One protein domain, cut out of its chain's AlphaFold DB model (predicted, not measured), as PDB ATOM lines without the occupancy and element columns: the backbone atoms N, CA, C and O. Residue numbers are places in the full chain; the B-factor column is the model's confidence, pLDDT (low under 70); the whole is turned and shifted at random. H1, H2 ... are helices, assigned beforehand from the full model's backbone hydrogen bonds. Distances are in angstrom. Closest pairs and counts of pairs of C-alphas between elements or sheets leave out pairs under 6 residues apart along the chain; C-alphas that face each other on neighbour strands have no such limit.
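Overview. This is residues 37 to 168 of the 185 residues of an uncharacterized protein of Colidextribacter sp. OB.20 (UniProt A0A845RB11). The hairpin of H1 and H2 makes a middle layer, with H4 packed over one side and H5 crossing H1 on the other. H6 folds back beside H5, and short H3 packs near one end of H4. The printed part has 132 residues with six named helices, H1 to H6, and no named strand: all helix. It is compact, radius of gyration of the C-alphas 14.6 A, spans 40 by 35 by 27 A.

Along the chain. H1, residues 37 to 63, begins at C-alpha 37 (-31.262, 19.838, 16.857) and is 39.0 A long. H2 is residues 70 to 83, H3 86 to 91, H4 94 to 118, 36.3 A, H5 126 to 146, 30.4 A, and H6 150 to 168, ending at C-alpha 168 (-36.575, 4.715, -13.475).

Arrangement. H1, H2 and H4 form an up-and-down bundle, each running against the one before. The closest C-alphas of H1 and H5, Cys 50 and Ile 132, are 4.5 A apart, at a steep tilt of 57 degrees. Helices H1, H4, H5 and H6 have every O i to N i+4 pair within hydrogen-bond range, H2 9 of 10, H3 0 of 2 but 2 of 3 O i to N i+3.

Size, cuts and confidence. The printed part has no cut and no long link; residues 148 to 149 are under 70 in pLDDT.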
ATOM      1  N   GLU A  37     -31.843  18.776  17.696       90.56
ATOM      2  CA  GLU A  37     -31.262  19.838  16.857       90.56
ATOM      3  C   GLU A  37     -30.331  19.317  15.744       90.56
ATOM      4  O   GLU A  37     -30.567  19.667  14.587       90.56
ATOM      5  N   PRO A  38     -29.340  18.435  15.994       91.12
ATOM      6  CA  PRO A  38     -28.448  17.970  14.927       91.12
ATOM      7  C   PRO A  38     -29.173  17.194  13.820       91.12
ATOM      8  O   PRO A  38     -28.760  17.216  12.661       91.12
ATOM      9  N   THR A  39     -30.254  16.495  14.174       92.00
ATOM     10  CA  THR A  39     -31.043  15.709  13.218       92.00
ATOM     11  C   THR A  39     -31.921  16.625  12.375       92.00
ATOM     12  O   THR A  39     -31.934  16.496  11.154       92.00
ATOM     13  N   TYR A  40     -32.578  17.608  12.999       91.75
ATOM     14  CA  TYR A  40     -33.391  18.586  12.272       91.75
ATOM     15  C   TYR A  40     -32.544  19.510  11.388       91.75
ATOM     16  O   TYR A  40     -32.945  19.787  10.264       91.75
ATOM     17  N   GLN A  41     -31.324  19.875  11.799       91.62
ATOM     18  CA  GLN A  41     -30.379  20.581  10.922       91.62
ATOM     19  C   GLN A  41     -30.039  19.768   9.661       91.62
ATOM     20  O   GLN A  41     -29.928  20.321   8.566       91.62
ATOM     21  N   ALA A  42     -29.888  18.445   9.791       92.88
ATOM     22  CA  ALA A  42     -29.672  17.575   8.639       92.88
ATOM     23  C   ALA A  42     -30.923  17.489   7.751       92.88
ATOM     24  O   ALA A  42     -30.802  17.538   6.526       92.88
ATOM     25  N   TYR A  43     -32.115  17.396   8.347       94.69
ATOM     26  CA  TYR A  43     -33.377  17.408   7.606       94.69
ATOM     27  C   TYR A  43     -33.565  18.704   6.823       94.69
ATOM     28  O   TYR A  43     -33.797  18.639   5.620       94.69
ATOM     29  N   GLU A  44     -33.385  19.867   7.452       94.06
ATOM     30  CA  GLU A  44     -33.490  21.173   6.790       94.06
ATOM     31  C   GLU A  44     -32.594  21.267   5.551       94.06
ATOM     32  O   GLU A  44     -33.002  21.806   4.522       94.06
ATOM     33  N   GLU A  45     -31.385  20.705   5.606       94.69
ATOM     34  CA  GLU A  45     -30.486  20.670   4.454       94.69
ATOM     35  C   GLU A  45     -31.013  19.768   3.324       94.69
ATOM     36  O   GLU A  45     -30.949  20.152   2.153       94.69
ATOM     37  N   TYR A  46     -31.598  18.611   3.649       95.50
ATOM     38  CA  TYR A  46     -32.305  17.787   2.661       95.50
ATOM     39  C   TYR A  46     -33.491  18.538   2.044       95.50
ATOM     40  O   TYR A  46     -33.642  18.534   0.821       95.50
ATOM     41  N   ILE A  47     -34.298  19.236   2.849       96.94
ATOM     42  CA  ILE A  47     -35.438  20.016   2.347       96.94
ATOM     43  C   ILE A  47     -34.965  21.171   1.455       96.94
ATOM     44  O   ILE A  47     -35.527  21.375   0.377       96.94
ATOM     45  N   ARG A  48     -33.892  21.882   1.821       96.38
ATOM     46  CA  ARG A  48     -33.318  22.957   0.990       96.38
ATOM     47  C   ARG A  48     -32.887  22.434  -0.380       96.38
ATOM     48  O   ARG A  48     -33.203  23.036  -1.410       96.38
ATOM     49  N   ARG A  49     -32.208  21.284  -0.416       96.81
ATOM     50  CA  ARG A  49     -31.824  20.624  -1.677       96.81
ATOM     51  C   ARG A  49     -33.031  20.141  -2.464       96.81
ATOM     52  O   ARG A  49     -33.029  20.260  -3.686       96.81
ATOM     53  N   CYS A  50     -34.066  19.657  -1.786       97.38
ATOM     54  CA  CYS A  50     -35.325  19.275  -2.412       97.38
ATOM     55  C   CYS A  50     -35.992  20.461  -3.107       97.38
ATOM     56  O   CYS A  50     -36.328  20.355  -4.282       97.38
ATOM     57  N   VAL A  51     -36.095  21.621  -2.454       97.50
ATOM     58  CA  VAL A  51     -36.672  22.836  -3.055       97.50
ATOM     59  C   VAL A  51     -35.912  23.255  -4.321       97.50
ATOM     60  O   VAL A  51     -36.523  23.509  -5.367       97.50
ATOM     61  N   ALA A  52     -34.577  23.266  -4.271       97.06
ATOM     62  CA  ALA A  52     -33.747  23.553  -5.445       97.06
ATOM     63  C   ALA A  52     -33.905  22.484  -6.548       97.06
ATOM     64  O   ALA A  52     -33.982  22.800  -7.741       97.06
ATOM     65  N   GLY A  53     -33.992  21.217  -6.149       97.44
ATOM     66  CA  GLY A  53     -34.184  20.070  -7.027       97.44
ATOM     67  C   GLY A  53     -35.527  20.099  -7.756       97.44
ATOM     68  O   GLY A  53     -35.553  20.035  -8.981       97.44
ATOM     69  N   LEU A  54     -36.634  20.291  -7.036       97.88
ATOM     70  CA  LEU A  54     -37.983  20.426  -7.599       97.88
ATOM     71  C   LEU A  54     -38.097  21.646  -8.524       97.88
ATOM     72  O   LEU A  54     -38.734  21.563  -9.574       97.88
ATOM     73  N   THR A  55     -37.421  22.755  -8.200       98.31
ATOM     74  CA  THR A  55     -37.315  23.913  -9.107       98.31
ATOM     75  C   THR A  55     -36.610  23.535 -10.413       98.31
ATOM     76  O   THR A  55     -37.039  23.930 -11.496       98.31
ATOM     77  N   THR A  56     -35.552  22.725 -10.331       98.00
ATOM     78  CA  THR A  56     -34.833  22.226 -11.513       98.00
ATOM     79  C   THR A  56     -35.696  21.268 -12.335       98.00
ATOM     80  O   THR A  56     -35.721  21.390 -13.559       98.00
ATOM     81  N   VAL A  57     -36.461  20.378 -11.693       97.69
ATOM     82  CA  VAL A  57     -37.444  19.509 -12.369       97.69
ATOM     83  C   VAL A  57     -38.478  20.350 -13.118       97.69
ATOM     84  O   VAL A  57     -38.733  20.110 -14.296       97.69
ATOM     85  N   ALA A  58     -39.035  21.380 -12.478       98.25
ATOM     86  CA  ALA A  58     -39.990  22.278 -13.120       98.25
ATOM     87  C   ALA A  58     -39.374  23.012 -14.322       98.25
ATOM     88  O   ALA A  58     -40.005  23.122 -15.371       98.25
ATOM     89  N   ALA A  59     -38.125  23.471 -14.202       98.44
ATOM     90  CA  ALA A  59     -37.398  24.091 -15.304       98.44
ATOM     91  C   ALA A  59     -37.161  23.113 -16.472       98.44
ATOM     92  O   ALA A  59     -37.360  23.488 -17.626       98.44
ATOM     93  N   GLN A  60     -36.788  21.857 -16.200       97.31
ATOM     94  CA  GLN A  60     -36.627  20.818 -17.227       97.31
ATOM     95  C   GLN A  60     -37.935  20.546 -17.967       97.31
ATOM     96  O   GLN A  60     -37.960  20.549 -19.198       97.31
ATOM     97  N   ARG A  61     -39.032  20.395 -17.224       96.38
ATOM     98  CA  ARG A  61     -40.377  20.228 -17.785       96.38
ATOM     99  C   ARG A  61     -40.764  21.418 -18.670       96.38
ATOM    100  O   ARG A  61     -41.189  21.225 -19.806       96.38
ATOM    101  N   ALA A  62     -40.495  22.643 -18.219       98.00
ATOM    102  CA  ALA A  62     -40.755  23.863 -18.986       98.00
ATOM    103  C   ALA A  62     -39.934  23.949 -20.284       98.00
ATOM    104  O   ALA A  62     -40.455  24.358 -21.322       98.00
ATOM    105  N   ALA A  63     -38.658  23.548 -20.247       97.75
ATOM    106  CA  ALA A  63     -37.793  23.485 -21.427       97.75
ATOM    107  C   ALA A  63     -38.288  22.463 -22.467       97.75
ATOM    108  O   ALA A  63     -38.089  22.661 -23.663       97.75
ATOM    109  N   LEU A  64     -38.948  21.394 -22.013       95.38
ATOM    110  CA  LEU A  64     -39.553  20.356 -22.850       95.38
ATOM    111  C   LEU A  64     -41.024  20.635 -23.209       95.38
ATOM    112  O   LEU A  64     -41.659  19.794 -23.844       95.38
ATOM    113  N   HIS A  65     -41.568  21.795 -22.820       94.62
ATOM    114  CA  HIS A  65     -42.981  22.164 -22.985       94.62
ATOM    115  C   HIS A  65     -43.984  21.199 -22.316       94.62
ATOM    116  O   HIS A  65     -45.125  21.082 -22.760       94.62
ATOM    117  N   GLN A  66     -43.569  20.531 -21.239       94.38
ATOM    118  CA  GLN A  66     -44.401  19.673 -20.389       94.38
ATOM    119  C   GLN A  66     -44.935  20.502 -19.213       94.38
ATOM    120  O   GLN A  66     -44.281  20.651 -18.184       94.38
ATOM    121  N   GLU A  67     -46.089  21.136 -19.381       92.12
ATOM    122  CA  GLU A  67     -46.576  22.167 -18.449       92.12
ATOM    123  C   GLU A  67     -47.514  21.615 -17.360       92.12
ATOM    124  O   GLU A  67     -47.823  22.323 -16.401       92.12
ATOM    125  N   GLU A  68     -47.960  20.360 -17.480       90.75
ATOM    126  CA  GLU A  68     -49.097  19.799 -16.735       90.75
ATOM    127  C   GLU A  68     -48.932  19.863 -15.209       90.75
ATOM    128  O   GLU A  68     -49.898  20.104 -14.486       90.75
ATOM    129  N   ASP A  69     -47.706  19.685 -14.718       91.75
ATOM    130  CA  ASP A  69     -47.420  19.533 -13.288       91.75
ATOM    131  C   ASP A  69     -46.521  20.640 -12.714       91.75
ATOM    132  O   ASP A  69     -46.167  20.606 -11.534       91.75
ATOM    133  N   ILE A  70     -46.151  21.650 -13.507       95.94
ATOM    134  CA  ILE A  70     -45.276  22.743 -13.044       95.94
ATOM    135  C   ILE A  70     -45.922  23.516 -11.888       95.94
ATOM    136  O   ILE A  70     -45.252  23.836 -10.905       95.94
ATOM    137  N   THR A  71     -47.230  23.768 -11.964       95.06
ATOM    138  CA  THR A  71     -47.975  24.441 -10.890       95.06
ATOM    139  C   THR A  71     -47.949  23.636  -9.589       95.06
ATOM    140  O   THR A  71     -47.690  24.208  -8.534       95.06
ATOM    141  N   LYS A  72     -48.112  22.308  -9.658       94.00
ATOM    142  CA  LYS A  72     -48.077  21.436  -8.471       94.00
ATOM    143  C   LYS A  72     -46.698  21.410  -7.812       94.00
ATOM    144  O   LYS A  72     -46.595  21.423  -6.588       94.00
ATOM    145  N   LEU A  73     -45.627  21.415  -8.611       96.44
ATOM    146  CA  LEU A  73     -44.254  21.505  -8.093       96.44
ATOM    147  C   LEU A  73     -44.035  22.816  -7.328       96.44
ATOM    148  O   LEU A  73     -43.439  22.815  -6.251       96.44
ATOM    149  N   ARG A  74     -44.563  23.925  -7.855       96.81
ATOM    150  CA  ARG A  74     -44.523  25.230  -7.186       96.81
ATOM    151  C   ARG A  74     -45.281  25.215  -5.866       96.81
ATOM    152  O   ARG A  74     -44.750  25.665  -4.859       96.81
ATOM    153  N   GLU A  75     -46.507  24.701  -5.867       94.12
ATOM    154  CA  GLU A  75     -47.330  24.575  -4.659       94.12
ATOM    155  C   GLU A  75     -46.636  23.716  -3.602       94.12
ATOM    156  O   GLU A  75     -46.596  24.100  -2.436       94.12
ATOM    157  N   SER A  76     -45.996  22.620  -4.015       93.94
ATOM    158  CA  SER A  76     -45.245  21.749  -3.109       93.94
ATOM    159  C   SER A  76     -44.088  22.481  -2.431       93.94
ATOM    160  O   SER A  76     -43.927  22.393  -1.216       93.94
ATOM    161  N   ILE A  77     -43.315  23.266  -3.188       95.31
ATOM    162  CA  ILE A  77     -42.244  24.108  -2.635       95.31
ATOM    163  C   ILE A  77     -42.809  25.125  -1.638       95.31
ATOM    164  O   ILE A  77     -42.261  25.286  -0.550       95.31
ATOM    165  N   LEU A  78     -43.915  25.786  -1.987       93.31
ATOM    166  CA  LEU A  78     -44.542  26.796  -1.130       93.31
ATOM    167  C   LEU A  78     -45.195  26.208   0.128       93.31
ATOM    168  O   LEU A  78     -45.421  26.955   1.073       93.31
ATOM    169  N   LYS A  79     -45.460  24.899   0.171       91.31
ATOM    170  CA  LYS A  79     -45.860  24.176   1.388       91.31
ATOM    171  C   LYS A  79     -44.644  23.726   2.214       91.31
ATOM    172  O   LYS A  79     -44.659  23.861   3.433       91.31
ATOM    173  N   LEU A  80     -43.577  23.243   1.569       93.31
ATOM    174  CA  LEU A  80     -42.351  22.774   2.235       93.31
ATOM    175  C   LEU A  80     -41.603  23.897   2.965       93.31
ATOM    176  O   LEU A  80     -41.225  23.739   4.123       93.31
ATOM    177  N   VAL A  81     -41.383  25.029   2.293       93.31
ATOM    178  CA  VAL A  81     -40.590  26.155   2.814       93.31
ATOM    179  C   VAL A  81     -41.091  26.664   4.175       93.31
ATOM    180  O   VAL A  81     -40.274  26.731   5.097       93.31
ATOM    181  N   PRO A  82     -42.380  27.029   4.345       89.75
ATOM    182  CA  PRO A  82     -42.870  27.533   5.624       89.75
ATOM    183  C   PRO A  82     -42.958  26.442   6.692       89.75
ATOM    184  O   PRO A  82     -42.686  26.742   7.848       89.75
ATOM    185  N   PHE A  83     -43.278  25.194   6.323       90.06
ATOM    186  CA  PHE A  83     -43.349  24.080   7.275       90.06
ATOM    187  C   PHE A  83     -42.001  23.843   7.965       90.06
ATOM    188  O   PHE A  83     -41.927  23.760   9.185       90.06
ATOM    189  N   TRP A  84     -40.921  23.814   7.183       92.38
ATOM    190  CA  TRP A  84     -39.563  23.633   7.700       92.38
ATOM    191  C   TRP A  84     -38.906  24.935   8.160       92.38
ATOM    192  O   TRP A  84     -37.746  24.928   8.560       92.38
ATOM    193  N   GLY A  85     -39.612  26.067   8.065       90.12
ATOM    194  CA  GLY A  85     -39.098  27.368   8.475       90.12
ATOM    195  C   GLY A  85     -37.766  27.746   7.826       90.12
ATOM    196  O   GLY A  85     -36.930  28.378   8.479       90.12
ATOM    197  N   LEU A  86     -37.567  27.356   6.561       91.69
ATOM    198  CA  LEU A  86     -36.291  27.530   5.869       91.69
ATOM    199  C   LEU A  86     -35.839  28.994   5.864       91.69
ATOM    200  O   LEU A  86     -36.643  29.924   5.814       91.69
ATOM    201  N   ASP A  87     -34.519  29.174   5.911       87.50
ATOM    202  CA  ASP A  87     -33.838  30.474   5.879       87.50
ATOM    203  C   ASP A  87     -34.326  31.455   6.962       87.50
ATOM    204  O   ASP A  87     -34.393  32.667   6.761       87.50
ATOM    205  N   GLY A  88     -34.644  30.914   8.142       81.81
ATOM    206  CA  GLY A  88     -35.094  31.679   9.306       81.81
ATOM    207  C   GLY A  88     -36.606  31.905   9.361       81.81
ATOM    208  O   GLY A  88     -37.079  32.598  10.262       81.81
ATOM    209  N   GLY A  89     -37.370  31.301   8.444       82.00
ATOM    210  CA  GLY A  89     -38.827  31.401   8.378       82.00
ATOM    211  C   GLY A  89     -39.560  30.940   9.642       82.00
ATOM    212  O   GLY A  89     -40.600  31.511   9.955       82.00
ATOM    213  N   ALA A  90     -39.009  29.986  10.409       78.00
ATOM    214  CA  ALA A  90     -39.643  29.460  11.631       78.00
ATOM    215  C   ALA A  90     -39.888  30.532  12.710       78.00
ATOM    216  O   ALA A  90     -40.851  30.450  13.471       78.00
ATOM    217  N   TYR A  91     -39.013  31.540  12.778       80.12
ATOM    218  CA  TYR A  91     -39.047  32.600  13.794       80.12
ATOM    219  C   TYR A  91     -39.233  33.993  13.186       80.12
ATOM    220  O   TYR A  91     -39.134  35.001  13.889       80.12
ATOM    221  N   ALA A  92     -39.468  34.052  11.877       84.44
ATOM    222  CA  ALA A  92     -39.684  35.287  11.156       84.44
ATOM    223  C   ALA A  92     -40.986  35.956  11.615       84.44
ATOM    224  O   ALA A  92     -42.006  35.304  11.845       84.44
ATOM    225  N   ASP A  93     -40.974  37.286  11.700       89.31
ATOM    226  CA  ASP A  93     -42.224  38.028  11.790       89.31
ATOM    227  C   ASP A  93     -43.059  37.832  10.508       89.31
ATOM    228  O   ASP A  93     -42.579  37.360   9.475       89.31
ATOM    229  N   LYS A  94     -44.335  38.222  10.568       87.25
ATOM    230  CA  LYS A  94     -45.275  38.043   9.456       87.25
ATOM    231  C   LYS A  94     -44.788  38.666   8.143       87.25
ATOM    232  O   LYS A  94     -45.010  38.086   7.086       87.25
ATOM    233  N   GLU A  95     -44.177  39.844   8.197       89.44
ATOM    234  CA  GLU A  95     -43.712  40.545   7.000       89.44
ATOM    235  C   GLU A  95     -42.508  39.819   6.396       89.44
ATOM    236  O   GLU A  95     -42.490  39.537   5.198       89.44
ATOM    237  N   THR A  96     -41.555  39.422   7.235       88.06
ATOM    238  CA  THR A  96     -40.394  38.627   6.823       88.06
ATOM    239  C   THR A  96     -40.822  37.275   6.232       88.06
ATOM    240  O   THR A  96     -40.312  36.867   5.191       88.06
ATOM    241  N   SER A  97     -41.817  36.609   6.823       86.25
ATOM    242  CA  SER A  97     -42.388  35.356   6.303       86.25
ATOM    243  C   SER A  97     -43.010  35.529   4.907       86.25
ATOM    244  O   SER A  97     -42.711  34.757   3.995       86.25
ATOM    245  N   ILE A  98     -43.792  36.597   4.694       87.88
ATOM    246  CA  ILE A  98     -44.372  36.932   3.379       87.88
ATOM    247  C   ILE A  98     -43.271  37.203   2.344       87.88
ATOM    248  O   ILE A  98     -43.380  36.783   1.189       87.88
ATOM    249  N   GLN A  99     -42.208  37.906   2.740       90.44
ATOM    250  CA  GLN A  99     -41.078  38.197   1.861       90.44
ATOM    251  C   GLN A  99     -40.318  36.927   1.463       90.44
ATOM    252  O   GLN A  99     -39.995  36.773   0.284       90.44
ATOM    253  N   LEU A 100     -40.093  36.002   2.399       90.69
ATOM    254  CA  LEU A 100     -39.463  34.710   2.116       90.69
ATOM    255  C   LEU A 100     -40.310  33.879   1.148       90.69
ATOM    256  O   LEU A 100     -39.802  33.444   0.115       90.69
ATOM    257  N   GLU A 101     -41.613  33.722   1.403       90.38
ATOM    258  CA  GLU A 101     -42.505  33.001   0.484       90.38
ATOM    259  C   GLU A 101     -42.457  33.611  -0.927       90.38
ATOM    260  O   GLU A 101     -42.334  32.900  -1.932       90.38
ATOM    261  N   ARG A 102     -42.491  34.946  -1.013       92.94
ATOM    262  CA  ARG A 102     -42.377  35.674  -2.278       92.94
ATOM    263  C   ARG A 102     -41.043  35.409  -2.972       92.94
ATOM    264  O   ARG A 102     -41.039  35.200  -4.181       92.94
ATOM    265  N   GLN A 103     -39.934  35.384  -2.242       94.44
ATOM    266  CA  GLN A 103     -38.612  35.109  -2.801       94.44
ATOM    267  C   GLN A 103     -38.535  33.708  -3.417       94.44
ATOM    268  O   GLN A 103     -38.052  33.557  -4.543       94.44
ATOM    269  N   TYR A 104     -39.033  32.685  -2.719       94.94
ATOM    270  CA  TYR A 104     -39.078  31.315  -3.239       94.94
ATOM    271  C   TYR A 104     -39.958  31.210  -4.482       94.94
ATOM    272  O   TYR A 104     -39.566  30.618  -5.491       94.94
ATOM    273  N   ARG A 105     -41.121  31.861  -4.437       95.94
ATOM    274  CA  ARG A 105     -42.059  31.949  -5.553       95.94
ATOM    275  C   ARG A 105     -41.434  32.593  -6.793       95.94
ATOM    276  O   ARG A 105     -41.504  32.028  -7.880       95.94
ATOM    277  N   GLU A 106     -40.822  33.762  -6.633       97.25
ATOM    278  CA  GLU A 106     -40.202  34.510  -7.732       97.25
ATOM    279  C   GLU A 106     -39.000  33.761  -8.314       97.25
ATOM    280  O   GLU A 106     -38.857  33.693  -9.536       97.25
ATOM    281  N   SER A 107     -38.180  33.137  -7.463       97.00
ATOM    282  CA  SER A 107     -37.035  32.328  -7.900       97.00
ATOM    283  C   SER A 107     -37.480  31.143  -8.759       97.00
ATOM    284  O   SER A 107     -36.908  30.894  -9.824       97.00
ATOM    285  N   PHE A 108     -38.540  30.449  -8.336       98.25
ATOM    286  CA  PHE A 108     -39.145  29.365  -9.105       98.25
ATOM    287  C   PHE A 108     -39.672  29.860 -10.458       98.25
ATOM    288  O   PHE A 108     -39.304  29.328 -11.511       98.25
ATOM    289  N   ASP A 109     -40.493  30.915 -10.443       98.31
ATOM    290  CA  ASP A 109     -41.127  31.461 -11.646       98.31
ATOM    291  C   ASP A 109     -40.073  31.953 -12.654       98.31
ATOM    292  O   ASP A 109     -40.226  31.778 -13.871       98.31
ATOM    293  N   GLN A 110     -38.968  32.522 -12.164       98.38
ATOM    294  CA  GLN A 110     -37.838  32.954 -12.979       98.38
ATOM    295  C   GLN A 110     -37.114  31.773 -13.633       98.38
ATOM    296  O   GLN A 110     -36.845  31.838 -14.837       98.38
ATOM    297  N   ALA A 111     -36.820  30.706 -12.884       98.25
ATOM    298  CA  ALA A 111     -36.144  29.517 -13.407       98.25
ATOM    299  C   ALA A 111     -36.978  28.837 -14.505       98.25
ATOM    300  O   ALA A 111     -36.481  28.595 -15.608       98.25
ATOM    301  N   VAL A 112     -38.270  28.629 -14.243       98.44
ATOM    302  CA  VAL A 112     -39.229  28.061 -15.203       98.44
ATOM    303  C   VAL A 112     -39.337  28.931 -16.453       98.44
ATOM    304  O   VAL A 112     -39.228  28.439 -17.576       98.44
ATOM    305  N   SER A 113     -39.503  30.244 -16.284       98.25
ATOM    306  CA  SER A 113     -39.639  31.165 -17.418       98.25
ATOM    307  C   SER A 113     -38.367  31.251 -18.259       98.25
ATOM    308  O   SER A 113     -38.447  31.398 -19.479       98.25
ATOM    309  N   ALA A 114     -37.193  31.192 -17.628       98.19
ATOM    310  CA  ALA A 114     -35.917  31.172 -18.329       98.19
ATOM    311  C   ALA A 114     -35.775  29.898 -19.168       98.19
ATOM    312  O   ALA A 114     -35.513  30.008 -20.366       98.19
ATOM    313  N   ALA A 115     -36.036  28.733 -18.572       98.25
ATOM    314  CA  ALA A 115     -35.935  27.444 -19.245       98.25
ATOM    315  C   ALA A 115     -36.936  27.295 -20.396       98.25
ATOM    316  O   ALA A 115     -36.570  26.854 -21.483       98.25
ATOM    317  N   ARG A 116     -38.172  27.773 -20.205       97.88
ATOM    318  CA  ARG A 116     -39.196  27.816 -21.257       97.88
ATOM    319  C   ARG A 116     -38.756  28.636 -22.471       97.88
ATOM    320  O   ARG A 116     -39.055  28.275 -23.602       97.88
ATOM    321  N   ARG A 117     -38.069  29.765 -22.250       97.69
ATOM    322  CA  ARG A 117     -37.600  30.639 -23.341       97.69
ATOM    323  C   ARG A 117     -36.368  30.094 -24.049       97.69
ATOM    324  O   ARG A 117     -36.242  30.283 -25.253       97.69
ATOM    325  N   SER A 118     -35.436  29.500 -23.307       97.44
ATOM    326  CA  SER A 118     -34.182  28.986 -23.865       97.44
ATOM    327  C   SER A 118     -34.313  27.579 -24.447       97.44
ATOM    328  O   SER A 118     -33.453  27.178 -25.228       97.44
ATOM    329  N   GLY A 119     -35.338  26.819 -24.046       96.94
ATOM    330  CA  GLY A 119     -35.422  25.379 -24.301       96.94
ATOM    331  C   GLY A 119     -34.337  24.587 -23.561       96.94
ATOM    332  O   GLY A 119     -33.999  23.477 -23.963       96.94
ATOM    333  N   GLN A 120     -33.735  25.165 -22.515       95.94
ATOM    334  CA  GLN A 120     -32.615  24.580 -21.781       95.94
ATOM    335  C   GLN A 120     -32.825  24.707 -20.276       95.94
ATOM    336  O   GLN A 120     -33.165  25.777 -19.776       95.94
ATOM    337  N   ALA A 121     -32.523  23.637 -19.549       95.94
ATOM    338  CA  ALA A 121     -32.506  23.613 -18.094       95.94
ATOM    339  C   ALA A 121     -31.252  22.878 -17.592       95.94
ATOM    340  O   ALA A 121     -30.696  22.052 -18.325       95.94
ATOM    341  N   PRO A 122     -30.792  23.154 -16.358       93.75
ATOM    342  CA  PRO A 122     -29.708  22.393 -15.749       93.75
ATOM    343  C   PRO A 122     -30.027  20.894 -15.699       93.75
ATOM    344  O   PRO A 122     -31.175  20.498 -15.487       93.75
ATOM    345  N   ALA A 123     -29.006  20.051 -15.866       92.88
ATOM    346  CA  ALA A 123     -29.145  18.617 -15.639       92.88
ATOM    347  C   ALA A 123     -29.367  18.337 -14.144       92.88
ATOM    348  O   ALA A 123     -28.766  18.992 -13.293       92.88
ATOM    349  N   LEU A 124     -30.206  17.345 -13.836       94.06
ATOM    350  CA  LEU A 124     -30.476  16.919 -12.467       94.06
ATOM    351  C   LEU A 124     -29.673  15.638 -12.186       94.06
ATOM    352  O   LEU A 124     -30.045  14.582 -12.706       94.06
ATOM    353  N   PRO A 125     -28.562  15.710 -11.428       92.62
ATOM    354  CA  PRO A 125     -27.735  14.539 -11.155       92.62
ATOM    355  C   PRO A 125     -28.476  13.532 -10.267       92.62
ATOM    356  O   PRO A 125     -29.345  13.909  -9.481       92.62
ATOM    357  N   ASP A 126     -28.085  12.258 -10.328       91.56
ATOM    358  CA  ASP A 126     -28.745  11.189  -9.560       91.56
ATOM    359  C   ASP A 126     -28.686  11.407  -8.043       91.56
ATOM    360  O   ASP A 126     -29.615  11.048  -7.324       91.56
ATOM    361  N   SER A 127     -27.639  12.070  -7.540       90.81
ATOM    362  CA  SER A 127     -27.574  12.477  -6.134       90.81
ATOM    363  C   SER A 127     -28.690  13.458  -5.765       90.81
ATOM    364  O   SER A 127     -29.301  13.303  -4.718       90.81
ATOM    365  N   ALA A 128     -29.010  14.420  -6.638       93.62
ATOM    366  CA  ALA A 128     -30.092  15.375  -6.402       93.62
ATOM    367  C   ALA A 128     -31.470  14.708  -6.506       93.62
ATOM    368  O   ALA A 128     -32.363  15.030  -5.728       93.62
ATOM    369  N   LYS A 129     -31.638  13.742  -7.420       95.50
ATOM    370  CA  LYS A 129     -32.848  12.906  -7.490       95.50
ATOM    371  C   LYS A 129     -33.077  12.146  -6.182       95.50
ATOM    372  O   LYS A 129     -34.175  12.178  -5.636       95.50
ATOM    373  N   ASN A 130     -32.029  11.515  -5.653       92.88
ATOM    374  CA  ASN A 130     -32.097  10.819  -4.369       92.88
ATOM    375  C   ASN A 130     -32.389  11.778  -3.210       92.88
ATOM    376  O   ASN A 130     -33.257  11.475  -2.397       92.88
ATOM    377  N   ASP A 131     -31.729  12.940  -3.164       94.38
ATOM    378  CA  ASP A 131     -31.971  13.960  -2.138       94.38
ATOM    379  C   ASP A 131     -33.439  14.426  -2.140       94.38
ATOM    380  O   ASP A 131     -34.026  14.564  -1.069       94.38
ATOM    381  N   ILE A 132     -34.067  14.589  -3.315       96.69
ATOM    382  CA  ILE A 132     -35.501  14.913  -3.428       96.69
ATOM    383  C   ILE A 132     -36.366  13.805  -2.811       96.69
ATOM    384  O   ILE A 132     -37.238  14.100  -1.998       96.69
ATOM    385  N   LEU A 133     -36.139  12.534  -3.165       95.88
ATOM    386  CA  LEU A 133     -36.950  11.422  -2.643       95.88
ATOM    387  C   LEU A 133     -36.808  11.273  -1.125       95.88
ATOM    388  O   LEU A 133     -37.809  11.087  -0.434       95.88
ATOM    389  N   ILE A 134     -35.579  11.399  -0.618       94.44
ATOM    390  CA  ILE A 134     -35.263  11.374   0.815       94.44
ATOM    391  C   ILE A 134     -35.987  12.507   1.542       94.44
ATOM    392  O   ILE A 134     -36.646  12.268   2.549       94.44
ATOM    393  N   ALA A 135     -35.889  13.732   1.030       96.44
ATOM    394  CA  ALA A 135     -36.500  14.906   1.636       96.44
ATOM    395  C   ALA A 135     -38.030  14.827   1.659       96.44
ATOM    396  O   ALA A 135     -38.643  15.159   2.669       96.44
ATOM    397  N   LEU A 136     -38.648  14.356   0.571       95.94
ATOM    398  CA  LEU A 136     -40.092  14.126   0.531       95.94
ATOM    399  C   LEU A 136     -40.516  13.052   1.542       95.94
ATOM    400  O   LEU A 136     -41.587  13.171   2.121       95.94
ATOM    401  N   GLU A 137     -39.677  12.041   1.795       95.25
ATOM    402  CA  GLU A 137     -39.972  10.998   2.785       95.25
ATOM    403  C   GLU A 137     -39.817  11.503   4.221       95.25
ATOM    404  O   GLU A 137     -40.650  11.201   5.071       95.25
ATOM    405  N   ILE A 138     -38.784  12.309   4.482       95.25
ATOM    406  CA  ILE A 138     -38.624  13.026   5.752       95.25
ATOM    407  C   ILE A 138     -39.859  13.896   6.001       95.25
ATOM    408  O   ILE A 138     -40.482  13.790   7.051       95.25
ATOM    409  N   HIS A 139     -40.259  14.706   5.019       94.56
ATOM    410  CA  HIS A 139     -41.429  15.572   5.138       94.56
ATOM    411  C   HIS A 139     -42.720  14.784   5.378       94.56
ATOM    412  O   HIS A 139     -43.476  15.109   6.287       94.56
ATOM    413  N   ARG A 140     -42.941  13.699   4.629       94.00
ATOM    414  CA  ARG A 140     -44.104  12.817   4.793       94.00
ATOM    415  C   ARG A 140     -44.194  12.236   6.207       94.00
ATOM    416  O   ARG A 140     -45.263  12.293   6.803       94.00
ATOM    417  N   GLN A 141     -43.095  11.701   6.746       92.94
ATOM    418  CA  GLN A 141     -43.083  11.155   8.108       92.94
ATOM    419  C   GLN A 141     -43.270  12.235   9.171       92.94
ATOM    420  O   GLN A 141     -43.860  11.964  10.211       92.94
ATOM    421  N   GLU A 142     -42.791  13.454   8.929       92.00
ATOM    422  CA  GLU A 142     -42.995  14.542   9.881       92.00
ATOM    423  C   GLU A 142     -44.456  15.000   9.934       92.00
ATOM    424  O   GLU A 142     -44.976  15.233  11.020       92.00
ATOM    425  N   LEU A 143     -45.158  15.018   8.797       90.50
ATOM    426  CA  LEU A 143     -46.610  15.234   8.778       90.50
ATOM    427  C   LEU A 143     -47.367  14.148   9.559       90.50
ATOM    428  O   LEU A 143     -48.298  14.464  10.297       90.50
ATOM    429  N   GLU A 144     -46.952  12.881   9.434       89.00
ATOM    430  CA  GLU A 144     -47.536  11.774  10.211       89.00
ATOM    431  C   GLU A 144     -47.342  11.969  11.721       89.00
ATOM    432  O   GLU A 144     -48.229  11.633  12.507       89.00
ATOM    433  N   ASN A 145     -46.195  12.521  12.130       85.19
ATOM    434  CA  ASN A 145     -45.886  12.792  13.532       85.19
ATOM    435  C   ASN A 145     -46.681  13.976  14.095       85.19
ATOM    436  O   ASN A 145     -47.095  13.927  15.255       85.19
ATOM    437  N   ASP A 146     -46.891  15.021  13.290       80.81
ATOM    438  CA  ASP A 146     -47.647  16.223  13.673       80.81
ATOM    439  C   ASP A 146     -49.168  15.961  13.739       80.81
ATOM    440  O   ASP A 146     -49.927  16.731  14.326       80.81
ATOM    441  N   GLY A 147     -49.627  14.831  13.184       71.19
ATOM    442  CA  GLY A 147     -51.047  14.484  13.099       71.19
ATOM    443  C   GLY A 147     -51.815  15.336  12.082       71.19
ATOM    444  O   GLY A 147     -53.039  15.449  12.181       71.19
ATOM    445  N   GLU A 148     -51.092  15.949  11.142       63.56
ATOM    446  CA  GLU A 148     -51.619  16.803  10.077       63.56
ATOM    447  C   GLU A 148     -52.319  16.001   8.961       63.56
ATOM    448  O   GLU A 148     -52.144  14.792   8.814       63.56
ATOM    449  N   LEU A 149     -53.156  16.710   8.194       60.41
ATOM    450  CA  LEU A 149     -54.170  16.188   7.262       60.41
ATOM    451  C   LEU A 149     -53.656  15.145   6.242       60.41
ATOM    452  O   LEU A 149     -52.691  15.395   5.513       60.41
ATOM    453  N   ASP A 150     -54.415  14.047   6.099       71.06
ATOM    454  CA  ASP A 150     -54.204  12.947   5.136       71.06
ATOM    455  C   ASP A 150     -53.898  13.441   3.705       71.06
ATOM    456  O   ASP A 150     -53.029  12.890   3.027       71.06
ATOM    457  N   ASP A 151     -54.541  14.528   3.263       81.88
ATOM    458  CA  ASP A 151     -54.410  15.071   1.905       81.88
ATOM    459  C   ASP A 151     -52.959  15.446   1.542       81.88
ATOM    460  O   ASP A 151     -52.499  15.185   0.428       81.88
ATOM    461  N   TRP A 152     -52.195  16.040   2.469       83.56
ATOM    462  CA  TRP A 152     -50.823  16.468   2.161       83.56
ATOM    463  C   TRP A 152     -49.832  15.302   2.189       83.56
ATOM    464  O   TRP A 152     -48.885  15.263   1.396       83.56
ATOM    465  N   ILE A 153     -50.089  14.306   3.040       87.12
ATOM    466  CA  ILE A 153     -49.374  13.028   3.025       87.12
ATOM    467  C   ILE A 153     -49.599  12.331   1.674       87.12
ATOM    468  O   ILE A 153     -48.635  11.885   1.043       87.12
ATOM    469  N   GLU A 154     -50.841  12.292   1.181       89.88
ATOM    470  CA  GLU A 154     -51.183  11.719  -0.125       89.88
ATOM    471  C   GLU A 154     -50.506  12.454  -1.290       89.88
ATOM    472  O   GLU A 154     -49.960  11.809  -2.194       89.88
ATOM    473  N   GLU A 155     -50.483  13.788  -1.268       90.06
ATOM    474  CA  GLU A 155     -49.777  14.596  -2.268       90.06
ATOM    475  C   GLU A 155     -48.270  14.279  -2.290       90.06
ATOM    476  O   GLU A 155     -47.699  14.105  -3.372       90.06
ATOM    477  N   CYS A 156     -47.630  14.114  -1.125       90.06
ATOM    478  CA  CYS A 156     -46.218  13.724  -1.036       90.06
ATOM    479  C   CYS A 156     -45.969  12.332  -1.631       90.06
ATOM    480  O   CYS A 156     -45.061  12.166  -2.450       90.06
ATOM    481  N   VAL A 157     -46.802  11.346  -1.281       91.44
ATOM    482  CA  VAL A 157     -46.710   9.974  -1.816       91.44
ATOM    483  C   VAL A 157     -46.910   9.960  -3.331       91.44
ATOM    484  O   VAL A 157     -46.196   9.257  -4.055       91.44
ATOM    485  N   SER A 158     -47.874  10.735  -3.828       93.12
ATOM    486  CA  SER A 158     -48.157  10.866  -5.255       93.12
ATOM    487  C   SER A 158     -46.962  11.459  -6.005       93.12
ATOM    488  O   SER A 158     -46.496  10.868  -6.984       93.12
ATOM    489  N   LEU A 159     -46.401  12.563  -5.499       94.19
ATOM    490  CA  LEU A 159     -45.236  13.219  -6.091       94.19
ATOM    491  C   LEU A 159     -44.004  12.306  -6.086       94.19
ATOM    492  O   LEU A 159     -43.340  12.169  -7.114       94.19
ATOM    493  N   GLN A 160     -43.715  11.633  -4.968       93.62
ATOM    494  CA  GLN A 160     -42.616  10.665  -4.881       93.62
ATOM    495  C   GLN A 160     -42.766   9.545  -5.912       93.62
ATOM    496  O   GLN A 160     -41.816   9.238  -6.634       93.62
ATOM    497  N   ARG A 161     -43.958   8.938  -6.004       93.50
ATOM    498  CA  ARG A 161     -44.232   7.846  -6.950       93.50
ATOM    499  C   ARG A 161     -44.059   8.305  -8.392       93.50
ATOM    500  O   ARG A 161     -43.461   7.579  -9.185       93.50
ATOM    501  N   GLN A 162     -44.572   9.489  -8.717       93.94
ATOM    502  CA  GLN A 162     -44.431  10.082 -10.040       93.94
ATOM    503  C   GLN A 162     -42.951  10.265 -10.399       93.94
ATOM    504  O   GLN A 162     -42.498   9.714 -11.400       93.94
ATOM    505  N   LEU A 163     -42.188  10.978  -9.564       94.38
ATOM    506  CA  LEU A 163     -40.773  11.266  -9.823       94.38
ATOM    507  C   LEU A 163     -39.937   9.987  -9.923       94.38
ATOM    508  O   LEU A 163     -39.106   9.849 -10.819       94.38
ATOM    509  N   TRP A 164     -40.184   9.019  -9.040       92.12
ATOM    510  CA  TRP A 164     -39.490   7.736  -9.072       92.12
ATOM    511  C   TRP A 164     -39.771   6.963 -10.365       92.12
ATOM    512  O   TRP A 164     -38.837   6.476 -10.999       92.12
ATOM    513  N   SER A 165     -41.037   6.899 -10.794       91.44
ATOM    514  CA  SER A 165     -41.415   6.235 -12.048       91.44
ATOM    515  C   SER A 165     -40.779   6.912 -13.262       91.44
ATOM    516  O   SER A 165     -40.270   6.221 -14.144       91.44
ATOM    517  N   GLU A 166     -40.787   8.247 -13.312       90.19
ATOM    518  CA  GLU A 166     -40.158   9.024 -14.387       90.19
ATOM    519  C   GLU A 166     -38.655   8.714 -14.479       90.19
ATOM    520  O   GLU A 166     -38.143   8.380 -15.548       90.19
ATOM    521  N   TRP A 167     -37.947   8.736 -13.348       91.56
ATOM    522  CA  TRP A 167     -36.496   8.552 -13.340       91.56
ATOM    523  C   TRP A 167     -36.044   7.104 -13.526       91.56
ATOM    524  O   TRP A 167     -34.963   6.890 -14.078       91.56
ATOM    525  N   GLN A 168     -36.844   6.112 -13.121       83.38
ATOM    526  CA  GLN A 168     -36.575   4.715 -13.475       83.38
ATOM    527  C   GLN A 168     -36.713   4.483 -14.979       83.38
ATOM    528  O   GLN A 168     -35.834   3.877 -15.588       83.38
TER     529      GLN A 168